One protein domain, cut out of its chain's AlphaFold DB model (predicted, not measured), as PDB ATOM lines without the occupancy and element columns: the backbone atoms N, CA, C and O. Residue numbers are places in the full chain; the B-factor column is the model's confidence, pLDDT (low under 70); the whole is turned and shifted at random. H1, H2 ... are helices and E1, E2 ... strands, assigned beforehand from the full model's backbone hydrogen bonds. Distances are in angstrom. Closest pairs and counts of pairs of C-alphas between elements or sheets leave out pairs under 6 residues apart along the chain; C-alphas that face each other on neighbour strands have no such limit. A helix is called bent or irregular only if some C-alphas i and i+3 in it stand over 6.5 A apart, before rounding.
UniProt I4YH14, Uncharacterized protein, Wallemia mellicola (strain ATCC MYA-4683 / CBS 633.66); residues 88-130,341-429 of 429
ATOM      1  N   ARG A  88     221.671 151.419 140.094       96.88
ATOM      2  CA  ARG A  88     222.329 150.315 140.798       96.88
ATOM      3  C   ARG A  88     221.337 149.595 141.702       96.88
ATOM      4  O   ARG A  88     220.770 150.195 142.610       96.88
ATOM      5  N   VAL A  89     221.171 148.289 141.498       97.69
ATOM      6  CA  VAL A  89     220.435 147.426 142.434       97.69
ATOM      7  C   VAL A  89     221.253 147.274 143.715       97.69
ATOM      8  O   VAL A  89     222.440 146.955 143.662       97.69
ATOM      9  N   LEU A  90     220.616 147.527 144.855       97.00
ATOM     10  CA  LEU A  90     221.229 147.435 146.179       97.00
ATOM     11  C   LEU A  90     220.839 146.143 146.892       97.00
ATOM     12  O   LEU A  90     221.683 145.526 147.534       97.00
ATOM     13  N   ASN A  91     219.567 145.747 146.790       98.12
ATOM     14  CA  ASN A  91     219.052 144.580 147.495       98.12
ATOM     15  C   ASN A  91     217.813 143.988 146.813       98.12
ATOM     16  O   ASN A  91     217.042 144.708 146.166       98.12
ATOM     17  N   VAL A  92     217.601 142.690 147.011       98.56
ATOM     18  CA  VAL A  92     216.412 141.945 146.602       98.56
ATOM     19  C   VAL A  92     215.873 141.177 147.801       98.56
ATOM     20  O   VAL A  92     216.524 140.271 148.311       98.56
ATOM     21  N   GLU A  93     214.651 141.505 148.204       98.31
ATOM     22  CA  GLU A  93     213.975 140.921 149.361       98.31
ATOM     23  C   GLU A  93     212.805 140.029 148.917       98.31
ATOM     24  O   GLU A  93     212.078 140.345 147.969       98.31
ATOM     25  N   ALA A  94     212.580 138.923 149.631       97.38
ATOM     26  CA  ALA A  94     211.417 138.062 149.431       97.38
ATOM     27  C   ALA A  94     210.156 138.670 150.068       97.38
ATOM     28  O   ALA A  94     210.133 138.958 151.263       97.38
ATOM     29  N   ILE A  95     209.070 138.791 149.300       97.69
ATOM     30  CA  ILE A  95     207.775 139.265 149.800       97.69
ATOM     31  C   ILE A  95     206.823 138.085 149.966       97.69
ATOM     32  O   ILE A  95     206.419 137.438 148.992       97.69
ATOM     33  N   LYS A  96     206.464 137.821 151.226       95.12
ATOM     34  CA  LYS A  96     205.591 136.718 151.625       95.12
ATOM     35  C   LYS A  96     204.112 137.091 151.567       95.12
ATOM     36  O   LYS A  96     203.726 138.211 151.892       95.12
ATOM     37  N   LYS A  97     203.289 136.096 151.248       93.44
ATOM     38  CA  LYS A  97     201.849 136.060 151.486       93.44
ATOM     39  C   LYS A  97     201.522 134.728 152.164       93.44
ATOM     40  O   LYS A  97     201.549 133.672 151.531       93.44
ATOM     41  N   GLY A  98     201.273 134.776 153.472       92.81
ATOM     42  CA  GLY A  98     201.291 133.574 154.310       92.81
ATOM     43  C   GLY A  98     202.696 132.966 154.339       92.81
ATOM     44  O   GLY A  98     203.675 133.677 154.559       92.81
ATOM     45  N   GLU A  99     202.805 131.668 154.060       91.12
ATOM     46  CA  GLU A  99     204.091 130.952 154.019       91.12
ATOM     47  C   GLU A  99     204.801 131.034 152.660       91.12
ATOM     48  O   GLU A  99     205.978 130.691 152.550       91.12
ATOM     49  N   LYS A 100     204.111 131.511 151.617       95.44
ATOM     50  CA  LYS A 100     204.619 131.528 150.240       95.44
ATOM     51  C   LYS A 100     205.242 132.874 149.899       95.44
ATOM     52  O   LYS A 100     204.646 133.921 150.138       95.44
ATOM     53  N   VAL A 101     206.409 132.860 149.270       96.75
ATOM     54  CA  VAL A 101     206.991 134.017 148.588       96.75
ATOM     55  C   VAL A 101     206.337 134.126 147.213       96.75
ATOM     56  O   VAL A 101     206.514 133.246 146.372       96.75
ATOM     57  N   GLU A 102     205.572 135.196 146.985       95.31
ATOM     58  CA  GLU A 102     204.878 135.442 145.707       95.31
ATOM     59  C   GLU A 102     205.602 136.463 144.824       95.31
ATOM     60  O   GLU A 102     205.454 136.450 143.600       95.31
ATOM     61  N   LYS A 103     206.354 137.382 145.438       97.25
ATOM     62  CA  LYS A 103     207.027 138.487 144.752       97.25
ATOM     63  C   LYS A 103     208.392 138.759 145.368       97.25
ATOM     64  O   LYS A 103     208.680 138.368 146.495       97.25
ATOM     65  N   LEU A 104     209.197 139.494 144.618       98.31
ATOM     66  CA  LEU A 104     210.475 140.047 145.027       98.31
ATOM     67  C   LEU A 104     210.357 141.567 145.078       98.31
ATOM     68  O   LEU A 104     209.771 142.173 144.178       98.31
ATOM     69  N   LYS A 105     210.912 142.174 146.123       98.50
ATOM     70  CA  LYS A 105     211.084 143.620 146.252       98.50
ATOM     71  C   LYS A 105     212.523 143.955 145.883       98.50
ATOM     72  O   LYS A 105     213.448 143.492 146.536       98.50
ATOM     73  N   VAL A 106     212.696 144.739 144.830       98.56
ATOM     74  CA  VAL A 106     213.990 145.194 144.323       98.56
ATOM     75  C   VAL A 106     214.183 146.637 144.758       98.56
ATOM     76  O   VAL A 106     213.413 147.510 144.354       98.56
ATOM     77  N   THR A 107     215.208 146.873 145.568       98.50
ATOM     78  CA  THR A 107     215.622 148.210 145.994       98.50
ATOM     79  C   THR A 107     216.827 148.631 145.164       98.50
ATOM     80  O   THR A 107     217.830 147.918 145.103       98.50
ATOM     81  N   SER A 108     216.733 149.786 144.516       98.12
ATOM     82  CA  SER A 108     217.781 150.338 143.656       98.12
ATOM     83  C   SER A 108     217.983 151.823 143.923       98.12
ATOM     84  O   SER A 108     217.044 152.501 144.327       98.12
ATOM     85  N   VAL A 109     219.176 152.335 143.643       98.00
ATOM     86  CA  VAL A 109     219.492 153.766 143.693       98.00
ATOM     87  C   VAL A 109     219.823 154.270 142.295       98.00
ATOM     88  O   VAL A 109     220.581 153.623 141.569       98.00
ATOM     89  N   HIS A 110     219.240 155.404 141.923       97.25
ATOM     90  CA  HIS A 110     219.578 156.127 140.705       97.25
ATOM     91  C   HIS A 110     220.683 157.155 140.990       97.25
ATOM     92  O   HIS A 110     220.594 157.919 141.951       97.25
ATOM     93  N   TRP A 111     221.708 157.197 140.145       92.12
ATOM     94  CA  TRP A 111     222.785 158.186 140.163       92.12
ATOM     95  C   TRP A 111     222.613 159.187 139.006       92.12
ATOM     96  O   TRP A 111     222.167 158.806 137.930       92.12
ATOM     97  N   PRO A 112     222.944 160.481 139.166       93.75
ATOM     98  CA  PRO A 112     223.547 161.114 140.336       93.75
ATOM     99  C   PRO A 112     222.529 161.599 141.382       93.75
ATOM    100  O   PRO A 112     222.924 162.202 142.367       93.75
ATOM    101  N   THR A 113     221.224 161.384 141.178       94.12
ATOM    102  CA  THR A 113     220.173 161.967 142.039       94.12
ATOM    103  C   THR A 113     220.056 161.320 143.421       94.12
ATOM    104  O   THR A 113     219.254 161.781 144.230       94.12
ATOM    105  N   GLU A 114     220.775 160.220 143.663       94.69
ATOM    106  CA  GLU A 114     220.731 159.405 144.886       94.69
ATOM    107  C   GLU A 114     219.317 158.943 145.268       94.69
ATOM    108  O   GLU A 114     219.023 158.581 146.408       94.69
ATOM    109  N   THR A 115     218.408 158.927 144.295       96.75
ATOM    110  CA  THR A 115     217.006 158.604 144.538       96.75
ATOM    111  C   THR A 115     216.849 157.099 144.687       96.75
ATOM    112  O   THR A 115     217.244 156.327 143.812       96.75
ATOM    113  N   VAL A 116     216.246 156.677 145.798       97.81
ATOM    114  CA  VAL A 116     215.940 155.268 146.048       97.81
ATOM    115  C   VAL A 116     214.598 154.917 145.415       97.81
ATOM    116  O   VAL A 116     213.567 155.514 145.720       97.81
ATOM    117  N   HIS A 117     214.609 153.898 144.563       97.25
ATOM    118  CA  HIS A 117     213.424 153.323 143.946       97.25
ATOM    119  C   HIS A 117     213.187 151.909 144.470       97.25
ATOM    120  O   HIS A 117     214.119 151.114 144.617       97.25
ATOM    121  N   VAL A 118     211.917 151.582 144.701       98.00
ATOM    122  CA  VAL A 118     211.474 150.240 145.081       98.00
ATOM    123  C   VAL A 118     210.532 149.719 144.006       98.00
ATOM    124  O   VAL A 118     209.543 150.367 143.668       98.00
ATOM    125  N   ARG A 119     210.831 148.533 143.470       97.88
ATOM    126  CA  ARG A 119     209.997 147.856 142.469       97.88
ATOM    127  C   ARG A 119     209.652 146.451 142.924       97.88
ATOM    128  O   ARG A 119     210.459 145.781 143.558       97.88
ATOM    129  N   TYR A 120     208.460 145.990 142.564       98.12
ATOM    130  CA  TYR A 120     208.021 144.629 142.847       98.12
ATOM    131  C   TYR A 120     207.961 143.830 141.553       98.12
ATOM    132  O   TYR A 120     207.364 144.274 140.576       98.12
ATOM    133  N   THR A 121     208.543 142.638 141.558       97.38
ATOM    134  CA  THR A 121     208.550 141.745 140.396       97.38
ATOM    135  C   THR A 121     208.285 140.304 140.808       97.38
ATOM    136  O   THR A 121     208.476 139.927 141.961       97.38
ATOM    137  N   ARG A 122     207.821 139.488 139.862       95.62
ATOM    138  CA  ARG A 122     207.705 138.035 140.042       95.62
ATOM    139  C   ARG A 122     209.000 137.317 139.697       95.62
ATOM    140  O   ARG A 122     209.281 136.295 140.292       95.62
ATOM    141  N   ASN A 123     209.780 137.840 138.757       96.19
ATOM    142  CA  ASN A 123     210.989 137.192 138.259       96.19
ATOM    143  C   ASN A 123     212.108 138.220 138.093       96.19
ATOM    144  O   ASN A 123     211.844 139.402 137.852       96.19
ATOM    145  N   ILE A 124     213.355 137.770 138.195       96.19
ATOM    146  CA  ILE A 124     214.544 138.595 137.962       96.19
ATOM    147  C   ILE A 124     215.467 137.851 137.006       96.19
ATOM    148  O   ILE A 124     215.694 136.658 137.175       96.19
ATOM    149  N   SER A 125     216.023 138.561 136.026       95.69
ATOM    150  CA  SER A 125     217.150 138.085 135.224       95.69
ATOM    151  C   SER A 125     218.389 138.908 135.553       95.69
ATOM    152  O   SER A 125     218.324 140.136 135.601       95.69
ATOM    153  N   ILE A 126     219.496 138.224 135.829       95.25
ATOM    154  CA  ILE A 126     220.738 138.806 136.328       95.25
ATOM    155  C   ILE A 126     221.837 138.553 135.306       95.25
ATOM    156  O   ILE A 126     222.187 137.408 135.030       95.25
ATOM    157  N   GLY A 127     222.406 139.635 134.783       93.56
ATOM    158  CA  GLY A 127     223.541 139.621 133.864       93.56
ATOM    159  C   GLY A 127     224.563 140.683 134.254       93.56
ATOM    160  O   GLY A 127     224.839 141.581 133.471       93.56
ATOM    161  N   VAL A 128     225.104 140.606 135.474       91.69
ATOM    162  CA  VAL A 128     226.032 141.615 136.036       91.69
ATOM    163  C   VAL A 128     227.466 141.517 135.496       91.69
ATOM    164  O   VAL A 128     228.361 142.227 135.951       91.69
ATOM    165  N   GLY A 129     227.701 140.642 134.516       90.19
ATOM    166  CA  GLY A 129     229.002 140.466 133.883       90.19
ATOM    167  C   GLY A 129     230.052 139.875 134.823       90.19
ATOM    168  O   GLY A 129     229.741 139.087 135.717       90.19
ATOM    169  N   ALA A 130     231.307 140.231 134.573       91.69
ATOM    170  CA  ALA A 130     232.473 139.792 135.331       91.69
ATOM    171  C   ALA A 130     233.243 141.012 135.851       91.69
ATOM    172  O   ALA A 130     233.153 142.094 135.268       91.69
ATOM    173  N   PRO A 341     232.846 136.137 140.941       88.38
ATOM    174  CA  PRO A 341     232.719 135.600 142.280       88.38
ATOM    175  C   PRO A 341     231.264 135.706 142.755       88.38
ATOM    176  O   PRO A 341     230.566 136.664 142.402       88.38
ATOM    177  N   PRO A 342     230.804 134.781 143.615       87.75
ATOM    178  CA  PRO A 342     229.464 134.846 144.197       87.75
ATOM    179  C   PRO A 342     229.183 136.145 144.954       87.75
ATOM    180  O   PRO A 342     228.029 136.548 145.037       87.75
ATOM    181  N   THR A 343     230.215 136.840 145.446       89.31
ATOM    182  CA  THR A 343     230.087 138.158 146.090       89.31
ATOM    183  C   THR A 343     229.453 139.217 145.182       89.31
ATOM    184  O   THR A 343     228.852 140.166 145.682       89.31
ATOM    185  N   GLN A 344     229.490 139.057 143.852       90.88
ATOM    186  CA  GLN A 344     228.728 139.928 142.947       90.88
ATOM    187  C   GLN A 344     227.210 139.796 143.131       90.88
ATOM    188  O   GLN A 344     226.477 140.703 142.746       90.88
ATOM    189  N   LEU A 345     226.740 138.689 143.709       93.44
ATOM    190  CA  LEU A 345     225.337 138.390 143.986       93.44
ATOM    191  C   LEU A 345     224.949 138.679 145.445       93.44
ATOM    192  O   LEU A 345     223.872 138.276 145.872       93.44
ATOM    193  N   GLU A 346     225.779 139.397 146.211       94.12
ATOM    194  CA  GLU A 346     225.503 139.734 147.619       94.12
ATOM    195  C   GLU A 346     224.180 140.503 147.797       94.12
ATOM    196  O   GLU A 346     223.501 140.374 148.811       94.12
ATOM    197  N   PHE A 347     223.742 141.241 146.771       96.19
ATOM    198  CA  PHE A 347     222.434 141.907 146.749       96.19
ATOM    199  C   PHE A 347     221.237 140.931 146.756       96.19
ATOM    200  O   PHE A 347     220.095 141.371 146.835       96.19
ATOM    201  N   LEU A 348     221.473 139.617 146.655       97.00
ATOM    202  CA  LEU A 348     220.475 138.551 146.789       97.00
ATOM    203  C   LEU A 348     220.523 137.845 148.154       97.00
ATOM    204  O   LEU A 348     219.829 136.843 148.346       97.00
ATOM    205  N   LYS A 349     221.340 138.303 149.108       96.50
ATOM    206  CA  LYS A 349     221.505 137.626 150.406       96.50
ATOM    207  C   LYS A 349     220.179 137.397 151.147       96.50
ATOM    208  O   LYS A 349     220.010 136.354 151.773       96.50
ATOM    209  N   ASP A 350     219.206 138.297 150.996       97.19
ATOM    210  CA  ASP A 350     217.907 138.215 151.680       97.19
ATOM    211  C   ASP A 350     216.945 137.193 151.040       97.19
ATOM    212  O   ASP A 350     215.972 136.768 151.668       97.19
ATOM    213  N   VAL A 351     217.220 136.741 149.810       97.12
ATOM    214  CA  VAL A 351     216.514 135.614 149.168       97.12
ATOM    215  C   VAL A 351     217.294 134.301 149.248       97.12
ATOM    216  O   VAL A 351     216.715 133.236 149.033       97.12
ATOM    217  N   ALA A 352     218.579 134.342 149.611       95.88
ATOM    218  CA  ALA A 352     219.424 133.159 149.754       95.88
ATOM    219  C   ALA A 352     218.851 132.070 150.685       95.88
ATOM    220  O   ALA A 352     219.012 130.897 150.347       95.88
ATOM    221  N   PRO A 353     218.124 132.373 151.786       95.69
ATOM    222  CA  PRO A 353     217.507 131.338 152.618       95.69
ATOM    223  C   PRO A 353     216.565 130.380 151.876       95.69
ATOM    224  O   PRO A 353     216.402 129.256 152.331       95.69
ATOM    225  N   TYR A 354     215.980 130.790 150.744       96.12
ATOM    226  CA  TYR A 354     215.092 129.947 149.927       96.12
ATOM    227  C   TYR A 354     215.824 129.201 148.802       96.12
ATOM    228  O   TYR A 354     215.223 128.379 148.111       96.12
ATOM    229  N   LEU A 355     217.105 129.518 148.586       96.25
ATOM    230  CA  LEU A 355     217.902 129.128 147.425       96.25
ATOM    231  C   LEU A 355     219.196 128.437 147.899       96.25
ATOM    232  O   LEU A 355     220.232 129.098 148.035       96.25
ATOM    233  N   PRO A 356     219.186 127.109 148.133       94.94
ATOM    234  CA  PRO A 356     220.298 126.398 148.771       94.94
ATOM    235  C   PRO A 356     221.656 126.601 148.084       94.94
ATOM    236  O   PRO A 356     222.667 126.823 148.754       94.94
ATOM    237  N   LYS A 357     221.682 126.581 146.743       94.12
ATOM    238  CA  LYS A 357     222.905 126.797 145.949       94.12
ATOM    239  C   LYS A 357     223.473 128.206 146.130       94.12
ATOM    240  O   LYS A 357     224.682 128.352 146.291       94.12
ATOM    241  N   LEU A 358     222.612 129.227 146.157       94.69
ATOM    242  CA  LEU A 358     223.023 130.615 146.381       94.69
ATOM    243  C   LEU A 358     223.544 130.813 147.805       94.69
ATOM    244  O   LEU A 358     224.612 131.388 147.982       94.69
ATOM    245  N   LYS A 359     222.825 130.299 148.812       94.44
ATOM    246  CA  LYS A 359     223.246 130.369 150.218       94.44
ATOM    247  C   LYS A 359     224.641 129.786 150.412       94.44
ATOM    248  O   LYS A 359     225.497 130.449 150.984       94.44
ATOM    249  N   ASN A 360     224.875 128.580 149.893       92.62
ATOM    250  CA  ASN A 360     226.184 127.936 149.967       92.62
ATOM    251  C   ASN A 360     227.260 128.776 149.261       92.62
ATOM    252  O   ASN A 360     228.317 129.035 149.826       92.62
ATOM    253  N   ALA A 361     226.972 129.266 148.054       91.50
ATOM    254  CA  ALA A 361     227.937 130.055 147.301       91.50
ATOM    255  C   ALA A 361     228.333 131.365 148.001       91.50
ATOM    256  O   ALA A 361     229.515 131.705 148.012       91.50
ATOM    257  N   LEU A 362     227.378 132.070 148.615       91.94
ATOM    258  CA  LEU A 362     227.657 133.276 149.401       91.94
ATOM    259  C   LEU A 362     228.445 132.950 150.677       91.94
ATOM    260  O   LEU A 362     229.419 133.634 150.975       91.94
ATOM    261  N   SER A 363     228.098 131.873 151.390       91.31
ATOM    262  CA  SER A 363     228.852 131.421 152.569       91.31
ATOM    263  C   SER A 363     230.303 131.066 152.243       91.31
ATOM    264  O   SER A 363     231.211 131.479 152.959       91.31
ATOM    265  N   VAL A 364     230.541 130.338 151.149       87.50
ATOM    266  CA  VAL A 364     231.898 129.993 150.702       87.50
ATOM    267  C   VAL A 364     232.682 131.250 150.338       87.50
ATOM    268  O   VAL A 364     233.822 131.399 150.765       87.50
ATOM    269  N   ALA A 365     232.065 132.185 149.614       84.81
ATOM    270  CA  ALA A 365     232.734 133.406 149.180       84.81
ATOM    271  C   ALA A 365     233.080 134.373 150.331       84.81
ATOM    272  O   ALA A 365     233.982 135.193 150.178       84.81
ATOM    273  N   GLN A 366     232.400 134.277 151.479       84.62
ATOM    274  CA  GLN A 366     232.762 135.018 152.695       84.62
ATOM    275  C   GLN A 366     234.040 134.482 153.355       84.62
ATOM    276  O   GLN A 366     234.793 135.259 153.934       84.62
ATOM    277  N   LEU A 367     234.279 133.170 153.277       85.19
ATOM    278  CA  LEU A 367     235.457 132.520 153.860       85.19
ATOM    279  C   LEU A 367     236.653 132.572 152.907       85.19
ATOM    280  O   LEU A 367     237.765 132.897 153.308       85.19
ATOM    281  N   GLU A 368     236.405 132.278 151.634       83.12
ATOM    282  CA  GLU A 368     237.402 132.248 150.573       83.12
ATOM    283  C   GLU A 368     236.831 132.945 149.325       83.12
ATOM    284  O   GLU A 368     236.202 132.301 148.482       83.12
ATOM    285  N   PRO A 369     237.055 134.261 149.153       74.38
ATOM    286  CA  PRO A 369     236.506 135.024 148.027       74.38
ATOM    287  C   PRO A 369     236.877 134.469 146.644       74.38
ATOM    288  O   PRO A 369     236.121 134.617 145.686       74.38
ATOM    289  N   SER A 370     238.030 133.801 146.547       68.94
ATOM    290  CA  SER A 370     238.536 133.172 145.324       68.94
ATOM    291  C   SER A 370     238.093 131.717 145.130       68.94
ATOM    292  O   SER A 370     238.498 131.083 144.149       68.94
ATOM    293  N   ALA A 371     237.320 131.148 146.059       71.75
ATOM    294  CA  ALA A 371     236.901 129.759 145.974       71.75
ATOM    295  C   ALA A 371     235.965 129.528 144.784       71.75
ATOM    296  O   ALA A 371     235.066 130.311 144.469       71.75
ATOM    297  N   LYS A 372     236.170 128.394 144.111       71.38
ATOM    298  CA  LYS A 372     235.274 127.944 143.048       71.38
ATOM    299  C   LYS A 372     234.053 127.298 143.685       71.38
ATOM    300  O   LYS A 372     234.168 126.243 144.300       71.38
ATOM    301  N   VAL A 373     232.891 127.909 143.493       75.56
ATOM    302  CA  VAL A 373     231.620 127.336 143.940       75.56
ATOM    303  C   VAL A 373     231.018 126.427 142.866       75.56
ATOM    304  O   VAL A 373     231.270 126.653 141.678       75.56
ATOM    305  N   PRO A 374     230.220 125.414 143.254       79.00
ATOM    306  CA  PRO A 374     229.448 124.619 142.308       79.00
ATOM    307  C   PRO A 374     228.492 125.479 141.464       79.00
ATOM    308  O   PRO A 374     228.136 126.591 141.867       79.00
ATOM    309  N   PRO A 375     228.003 124.960 140.324       82.44
ATOM    310  CA  PRO A 375     227.059 125.687 139.485       82.44
ATOM    311  C   PRO A 375     225.791 126.129 140.226       82.44
ATOM    312  O   PRO A 375     225.110 125.315 140.852       82.44
ATOM    313  N   LEU A 376     225.450 127.414 140.090       85.06
ATOM    314  CA  LEU A 376     224.316 128.047 140.774       85.06
ATOM    315  C   LEU A 376     222.953 127.682 140.181       85.06
ATOM    316  O   LEU A 376     221.963 127.618 140.908       85.06
ATOM    317  N   VAL A 377     222.900 127.465 138.870       90.56
ATOM    318  CA  VAL A 377     221.647 127.373 138.113       90.56
ATOM    319  C   VAL A 377     221.375 125.971 137.582       90.56
ATOM    320  O   VAL A 377     222.297 125.177 137.366       90.56
ATOM    321  N   GLU A 378     220.097 125.702 137.332       88.81
ATOM    322  CA  GLU A 378     219.632 124.573 136.524       88.81
ATOM    323  C   GLU A 378     219.801 124.844 135.020       88.81
ATOM    324  O   GLU A 378     220.230 125.925 134.612       88.81
ATOM    325  N   ARG A 379     219.436 123.865 134.178       90.94
ATOM    326  CA  ARG A 379     219.510 123.958 132.706       90.94
ATOM    327  C   ARG A 379     218.791 125.180 132.123       90.94
ATOM    328  O   ARG A 379     219.203 125.717 131.101       90.94
ATOM    329  N   GLU A 380     217.709 125.617 132.756       91.88
ATOM    330  CA  GLU A 380     216.923 126.775 132.317       91.88
ATOM    331  C   GLU A 380     217.452 128.108 132.884       91.88
ATOM    332  O   GLU A 380     216.738 129.110 132.883       91.88
ATOM    333  N   TYR A 381     218.698 128.135 133.368       94.56
ATOM    334  CA  TYR A 381     219.405 129.308 133.897       94.56
ATOM    335  C   TYR A 381     218.829 129.930 135.172       94.56
ATOM    336  O   TYR A 381     219.302 130.992 135.573       94.56
ATOM    337  N   TYR A 382     217.850 129.312 135.839       94.25
ATOM    338  CA  TYR A 382     217.357 129.795 137.131       94.25
ATOM    339  C   TYR A 382     217.950 129.021 138.308       94.25
ATOM    340  O   TYR A 382     218.306 127.845 138.195       94.25
ATOM    341  N   ILE A 383     218.065 129.699 139.448       95.00
ATOM    342  CA  ILE A 383     218.480 129.089 140.712       95.00
ATOM    343  C   ILE A 383     217.281 128.331 141.288       95.00
ATOM    344  O   ILE A 383     216.265 128.949 141.618       95.00
ATOM    345  N   ALA A 384     217.387 127.007 141.407       93.94
ATOM    346  CA  ALA A 384     216.317 126.194 141.975       93.94
ATOM    347  C   ALA A 384     216.093 126.528 143.461       93.94
ATOM    348  O   ALA A 384     217.062 126.538 144.235       93.94
ATOM    349  N   PRO A 385     214.839 126.784 143.880       94.88
ATOM    350  CA  PRO A 385     214.517 126.896 145.290       94.88
ATOM    351  C   PRO A 385     214.476 125.524 145.957       94.88
ATOM    352  O   PRO A 385     214.336 124.496 145.297       94.88
ATOM    353  N   GLU A 386     214.531 125.521 147.285       92.69
ATOM    354  CA  GLU A 386     214.289 124.308 148.076       92.69
ATOM    355  C   GLU A 386     212.868 123.759 147.858       92.69
ATOM    356  O   GLU A 386     212.669 122.552 147.750       92.69
ATOM    357  N   SER A 387     211.879 124.651 147.725       94.06
ATOM    358  CA  SER A 387     210.501 124.299 147.380       94.06
ATOM    359  C   SER A 387     209.895 125.320 146.421       94.06
ATOM    360  O   SER A 387     209.696 126.485 146.770       94.06
ATOM    361  N   GLN A 388     209.521 124.863 145.224       90.94
ATOM    362  CA  GLN A 388     208.795 125.672 144.234       90.94
ATOM    363  C   GLN A 388     207.358 126.003 144.688       90.94
ATOM    364  O   GLN A 388     206.679 126.864 144.119       90.94
ATOM    365  N   GLU A 389     206.844 125.314 145.709       92.31
ATOM    366  CA  GLU A 389     205.552 125.636 146.311       92.31
ATOM    367  C   GLU A 389     205.632 126.850 147.231       92.31
ATOM    368  O   GLU A 389     204.725 127.687 147.199       92.31
ATOM    369  N   LEU A 390     206.728 126.954 147.991       94.69
ATOM    370  CA  LEU A 390     206.984 128.034 148.943       94.69
ATOM    371  C   LEU A 390     207.672 129.239 148.303       94.69
ATOM    372  O   LEU A 390     207.442 130.360 148.742       94.69
ATOM    373  N   PHE A 391     208.468 129.050 147.251       96.38
ATOM    374  CA  PHE A 391     209.137 130.133 146.535       96.38
ATOM    375  C   PHE A 391     208.714 130.140 145.066       96.38
ATOM    376  O   PHE A 391     209.191 129.349 144.253       96.38
ATOM    377  N   LYS A 392     207.772 131.028 144.727       94.56
ATOM    378  CA  LYS A 392     207.254 131.169 143.359       94.56
ATOM    379  C   LYS A 392     208.171 131.941 142.407       94.56
ATOM    380  O   LYS A 392     208.206 131.549 141.240       94.56
ATOM    381  N   PRO A 393     208.892 132.993 142.839       95.50
ATOM    382  CA  PRO A 393     209.760 133.736 141.943       95.50
ATOM    383  C   PRO A 393     210.831 132.885 141.267       95.50
ATOM    384  O   PRO A 393     211.363 131.951 141.863       95.50
ATOM    385  N   ARG A 394     211.209 133.256 140.041       95.06
ATOM    386  CA  ARG A 394     212.398 132.714 139.371       95.06
ATOM    387  C   ARG A 394     213.483 133.775 139.272       95.06
ATOM    388  O   ARG A 394     213.239 134.892 138.809       95.06
ATOM    389  N   ILE A 395     214.686 133.406 139.700       96.12
ATOM    390  CA  ILE A 395     215.887 134.237 139.607       96.12
ATOM    391  C   ILE A 395     216.833 133.575 138.612       96.12
ATOM    392  O   ILE A 395     217.398 132.523 138.902       96.12
ATOM    393  N   PHE A 396     216.963 134.179 137.434       96.25
ATOM    394  CA  PHE A 396     217.828 133.722 136.354       96.25
ATOM    395  C   PHE A 396     219.212 134.358 136.471       96.25
ATOM    396  O   PHE A 396     219.308 135.569 136.664       96.25
ATOM    397  N   CYS A 397     220.274 133.578 136.280       94.56
ATOM    398  CA  CYS A 397     221.648 134.073 136.198       94.56
ATOM    399  C   CYS A 397     222.215 133.777 134.811       94.56
ATOM    400  O   CYS A 397     222.186 132.638 134.351       94.56
ATOM    401  N   LEU A 398     222.738 134.798 134.141       93.75
ATOM    402  CA  LEU A 398     223.241 134.727 132.772       93.75
ATOM    403  C   LEU A 398     224.712 135.145 132.736       93.75
ATOM    404  O   LEU A 398     225.095 136.157 133.322       93.75
ATOM    405  N   GLY A 399     225.535 134.382 132.015       90.62
ATOM    406  CA  GLY A 399     226.943 134.717 131.805       90.62
ATOM    407  C   GLY A 399     227.876 134.378 132.965       90.62
ATOM    408  O   GLY A 399     229.017 134.839 132.945       90.62
ATOM    409  N   GLN A 400     227.412 133.614 133.961       87.94
ATOM    410  CA  GLN A 400     228.203 133.151 135.111       87.94
ATOM    411  C   GLN A 400     228.124 131.628 135.341       87.94
ATOM    412  O   GLN A 400     228.439 131.134 136.421       87.94
ATOM    413  N   ASN A 401     227.735 130.865 134.321       91.81
ATOM    414  CA  ASN A 401     227.368 129.450 134.410       91.81
ATOM    415  C   ASN A 401     228.263 128.535 133.567       91.81
ATOM    416  O   ASN A 401     227.855 127.426 133.231       91.81
ATOM    417  N   GLU A 402     229.482 128.958 133.227       92.69
ATOM    418  CA  GLU A 402     230.410 128.179 132.390       92.69
ATOM    419  C   GLU A 402     230.598 126.736 132.898       92.69
ATOM    420  O   GLU A 402     230.605 125.783 132.121       92.69
ATOM    421  N   GLN A 403     230.634 126.547 134.220       91.69
ATOM    422  CA  GLN A 403     230.774 125.229 134.849       91.69
ATOM    423  C   GLN A 403     229.574 124.280 134.638       91.69
ATOM    424  O   GLN A 403     229.693 123.078 134.887       91.69
ATOM    425  N   SER A 404     228.412 124.781 134.206       92.12
ATOM    426  CA  SER A 404     227.223 123.970 133.888       92.12
ATOM    427  C   SER A 404     226.712 124.115 132.458       92.12
ATOM    428  O   SER A 404     225.940 123.259 132.033       92.12
ATOM    429  N   HIS A 405     227.127 125.150 131.729       94.88
ATOM    430  CA  HIS A 405     226.622 125.484 130.391       94.88
ATOM    431  C   HIS A 405     227.725 125.591 129.323       94.88
ATOM    432  O   HIS A 405     227.412 125.765 128.146       94.88
ATOM    433  N   GLY A 406     228.995 125.425 129.707       94.75
ATOM    434  CA  GLY A 406     230.139 125.413 128.797       94.75
ATOM    435  C   GLY A 406     230.699 126.805 128.496       94.75
ATOM    436  O   GLY A 406     230.199 127.821 128.982       94.75
ATOM    437  N   LEU A 407     231.758 126.845 127.678       94.06
ATOM    438  CA  LEU A 407     232.526 128.061 127.365       94.06
ATOM    439  C   LEU A 407     231.681 129.173 126.726       94.06
ATOM    440  O   LEU A 407     231.977 130.354 126.907       94.06
ATOM    441  N   SER A 408     230.610 128.821 126.011       94.56
ATOM    442  CA  SER A 408     229.721 129.789 125.366       94.56
ATOM    443  C   SER A 408     228.902 130.641 126.332       94.56
ATOM    444  O   SER A 408     228.428 131.700 125.922       94.56
ATOM    445  N   ASP A 409     228.735 130.232 127.597       94.50
ATOM    446  CA  ASP A 409     227.844 130.926 128.532       94.50
ATOM    447  C   ASP A 409     228.271 132.384 128.753       94.50
ATOM    448  O   ASP A 409     227.435 133.290 128.790       94.50
ATOM    449  N   SER A 410     229.573 132.645 128.828       91.81
ATOM    450  CA  SER A 410     230.083 134.002 129.024       91.81
ATOM    451  C   SER A 410     230.166 134.846 127.747       91.81
ATOM    452  O   SER A 410     230.540 136.018 127.818       91.81
ATOM    453  N   LEU A 411     229.812 134.274 126.594       94.25
ATOM    454  CA  LEU A 411     230.053 134.838 125.268       94.25
ATOM    455  C   LEU A 411     228.744 135.130 124.520       94.25
ATOM    456  O   LEU A 411     227.640 134.792 124.951       94.25
ATOM    457  N   LEU A 412     228.876 135.758 123.351       94.25
ATOM    458  CA  LEU A 412     227.752 136.043 122.453       94.25
ATOM    459  C   LEU A 412     227.251 134.794 121.709       94.25
ATOM    460  O   LEU A 412     226.123 134.794 121.226       94.25
ATOM    461  N   SER A 413     228.050 133.722 121.665       94.06
ATOM    462  CA  SER A 413     227.847 132.547 120.808       94.06
ATOM    463  C   SER A 413     226.461 131.919 120.871       94.06
ATOM    464  O   SER A 413     225.939 131.487 119.847       94.06
ATOM    465  N   VAL A 414     225.860 131.890 122.059       94.81
ATOM    466  CA  VAL A 414     224.521 131.331 122.289       94.81
ATOM    467  C   VAL A 414     223.529 132.387 122.777       94.81
ATOM    468  O   VAL A 414     222.433 132.045 123.208       94.81
ATOM    469  N   GLY A 415     223.880 133.677 122.711       95.25
ATOM    470  CA  GLY A 415     223.095 134.771 123.285       95.25
ATOM    471  C   GLY A 415     221.659 134.828 122.759       95.25
ATOM    472  O   GLY A 415     220.719 134.857 123.555       95.25
ATOM    473  N   ALA A 416     221.485 134.761 121.435       96.88
ATOM    474  CA  ALA A 416     220.171 134.766 120.788       96.88
ATOM    475  C   ALA A 416     219.292 133.578 121.211       96.88
ATOM    476  O   ALA A 416     218.108 133.748 121.512       96.88
ATOM    477  N   VAL A 417     219.873 132.373 121.238       96.44
ATOM    478  CA  VAL A 417     219.161 131.134 121.586       96.44
ATOM    479  C   VAL A 417     218.818 131.125 123.072       96.44
ATOM    480  O   VAL A 417     217.653 130.943 123.423       96.44
ATOM    481  N   ARG A 418     219.786 131.443 123.939       96.38
ATOM    482  CA  ARG A 418     219.595 131.556 125.391       96.38
ATOM    483  C   ARG A 418     218.497 132.551 125.749       96.38
ATOM    484  O   ARG A 418     217.685 132.263 126.621       96.38
ATOM    485  N   ALA A 419     218.424 133.697 125.070       95.25
ATOM    486  CA  ALA A 419     217.337 134.650 125.283       95.25
ATOM    487  C   ALA A 419     215.961 134.019 124.992       95.25
ATOM    488  O   ALA A 419     215.027 134.192 125.774       95.25
ATOM    489  N   GLY A 420     215.842 133.233 123.916       95.62
ATOM    490  CA  GLY A 420     214.623 132.478 123.607       95.62
ATOM    491  C   GLY A 420     214.278 131.423 124.664       95.62
ATOM    492  O   GLY A 420     213.115 131.307 125.056       95.62
ATOM    493  N   GLU A 421     215.278 130.694 125.168       94.50
ATOM    494  CA  GLU A 421     215.103 129.697 126.233       94.50
ATOM    495  C   GLU A 421     214.606 130.343 127.535       94.50
ATOM    496  O   GLU A 421     213.630 129.872 128.120       94.50
ATOM    497  N   VAL A 422     215.212 131.462 127.946       94.00
ATOM    498  CA  VAL A 422     214.828 132.206 129.157       94.00
ATOM    499  C   VAL A 422     213.416 132.778 129.032       94.00
ATOM    500  O   VAL A 422     212.621 132.634 129.957       94.00
ATOM    501  N   VAL A 423     213.053 133.372 127.889       93.94
ATOM    502  CA  VAL A 423     211.683 133.869 127.645       93.94
ATOM    503  C   VAL A 423     210.659 132.729 127.668       93.94
ATOM    504  O   VAL A 423     209.578 132.868 128.244       93.94
ATOM    505  N   SER A 424     211.006 131.575 127.099       92.75
ATOM    506  CA  SER A 424     210.142 130.390 127.138       92.75
ATOM    507  C   SER A 424     209.970 129.874 128.569       92.75
ATOM    508  O   SER A 424     208.858 129.540 128.970       92.75
ATOM    509  N   ALA A 425     211.045 129.855 129.362       91.00
ATOM    510  CA  ALA A 425     210.990 129.481 130.769       91.00
ATOM    511  C   ALA A 425     210.145 130.473 131.580       91.00
ATOM    512  O   ALA A 425     209.307 130.046 132.369       91.00
ATOM    513  N   LEU A 426     210.296 131.780 131.350       87.25
ATOM    514  CA  LEU A 426     209.476 132.821 131.978       87.25
ATOM    515  C   LEU A 426     207.980 132.650 131.689       87.25
ATOM    516  O   LEU A 426     207.172 132.925 132.565       87.25
ATOM    517  N   SER A 427     207.619 132.175 130.495       82.12
ATOM    518  CA  SER A 427     206.220 131.984 130.077       82.12
ATOM    519  C   SER A 427     205.566 130.723 130.659       82.12
ATOM    520  O   SER A 427     204.346 130.600 130.636       82.12
ATOM    521  N   ARG A 428     206.365 129.771 131.166       78.06
ATOM    522  CA  ARG A 428     205.894 128.561 131.870       78.06
ATOM    523  C   ARG A 428     205.722 128.766 133.383       78.06
ATOM    524  O   ARG A 428     205.371 127.810 134.074       78.06
ATOM    525  N   ALA A 429     206.071 129.944 133.901       58.31
ATOM    526  CA  ALA A 429     205.963 130.327 135.311       58.31
ATOM    527  C   ALA A 429     204.662 131.095 135.557       58.31
ATOM    528  O   ALA A 429     204.068 130.890 136.639       58.31
TER     529      ALA A 429
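Overview. This is residues 88 to 130 and 341 to 429 of the 429 residues of an uncharacterized protein of Wallemia mellicola (strain ATCC MYA-4683 / CBS 633.66) (UniProt I4YH14). A strongly twisted sheet of three long strands, E1, E2 and E3, makes a wall at one end of a rounded body, and the short parallel pair E4 and E5 lies near the body's middle. H1 and H2 lie to one side of that pair, with H1 beside edge strand E1 of the wall; H5 lies to the other side, and the small helices H3 and H4 lie at the end far from the wall. The printed part has 132 residues with five named helices and five named strands, in the order E1 E2 E3 E4 H1 H2 E5 H3 H4 H5, and its class is mixed, helices and strands. The large sheet has the order E1, E2, E3 and is antiparallel. The whole is compact, with a radius of gyration of the C-alphas of 14.9 A and spans of 38 by 34 by 31 A.

Along the chain. E1, residues 88 to 97, begins with C-alpha 88 at (222.329, 150.315, 140.798) and is 27.1 A long. E2, residues 100 to 110, is 30.3 A long, and E3, residues 115 to 121, is 19.3 A long. E4 is residues 123 to 126 and E5 residues 394 to 397, with C-alpha 394 at (212.398, 132.714, 139.371). H1 is residues 342 to 348; it is irregular, with C-alphas 344 and 347 7.6 A apart. H2, residues 356 to 367, is 17.1 A long. H3 is residues 402 to 405 and H4 residues 407 to 410; H4 is only just irregular, with C-alphas 407 and 410 6.6 A apart. H5, residues 415 to 427, is 18.4 A long and ends with C-alpha 427 at (206.220, 131.984, 130.077).

Arrangement. E1, E2 and E3 form a meander, each strand the antiparallel neighbour of the one before. In the hairpin E1 and E2, N 93 and O 105 are 2.9 A apart; in the hairpin E2 and E3, N 106 and O 119 are 2.8 A apart. H1 is on this sheet at a height of 5.6 A, over none of its strands; its closest C-alphas to E1 are those of Phe 347 and Asn 91, 4.4 A apart. H2 touches H1 with residues 361 to 366 alone, at a steep tilt of 58 degrees, opposite ways; the closest C-alphas are those of Pro 342 and Leu 362, 5.7 A apart. E3 and E4 meet only through their link. E4 and E5 are parallel, with N 126 and O 396 2.8 A apart. The closest C-alphas of E5 and H5 are those of Phe 396 and Val 422, 7.9 A apart. H3 and H4 touch only at the corner, and only just, with 3 pairs of C-alphas within 8 A; the closest are those of Glu 402 and Asp 409, 5.4 A apart. In H5 every O i to N i+4 pair is within hydrogen-bond range, in H2 7 of 8, in H1 0 of 3 beside 3 of 4 O i to N i+3 pairs; H3 and H4 are too short for an O i to N i+4 pair.

Size, cuts and confidence. The two C-alphas farthest apart, those of Gly 98 and Ser 413, are 42.8 A apart. Residues 131 to 340 are not printed, and C-alphas 130 and 341 are 8.1 A apart across the cut. The link from H2 to E5, residues 368 to 393, is long. Residues 370 and 429 have a pLDDT under 70; the mean of the printed part is 92.6.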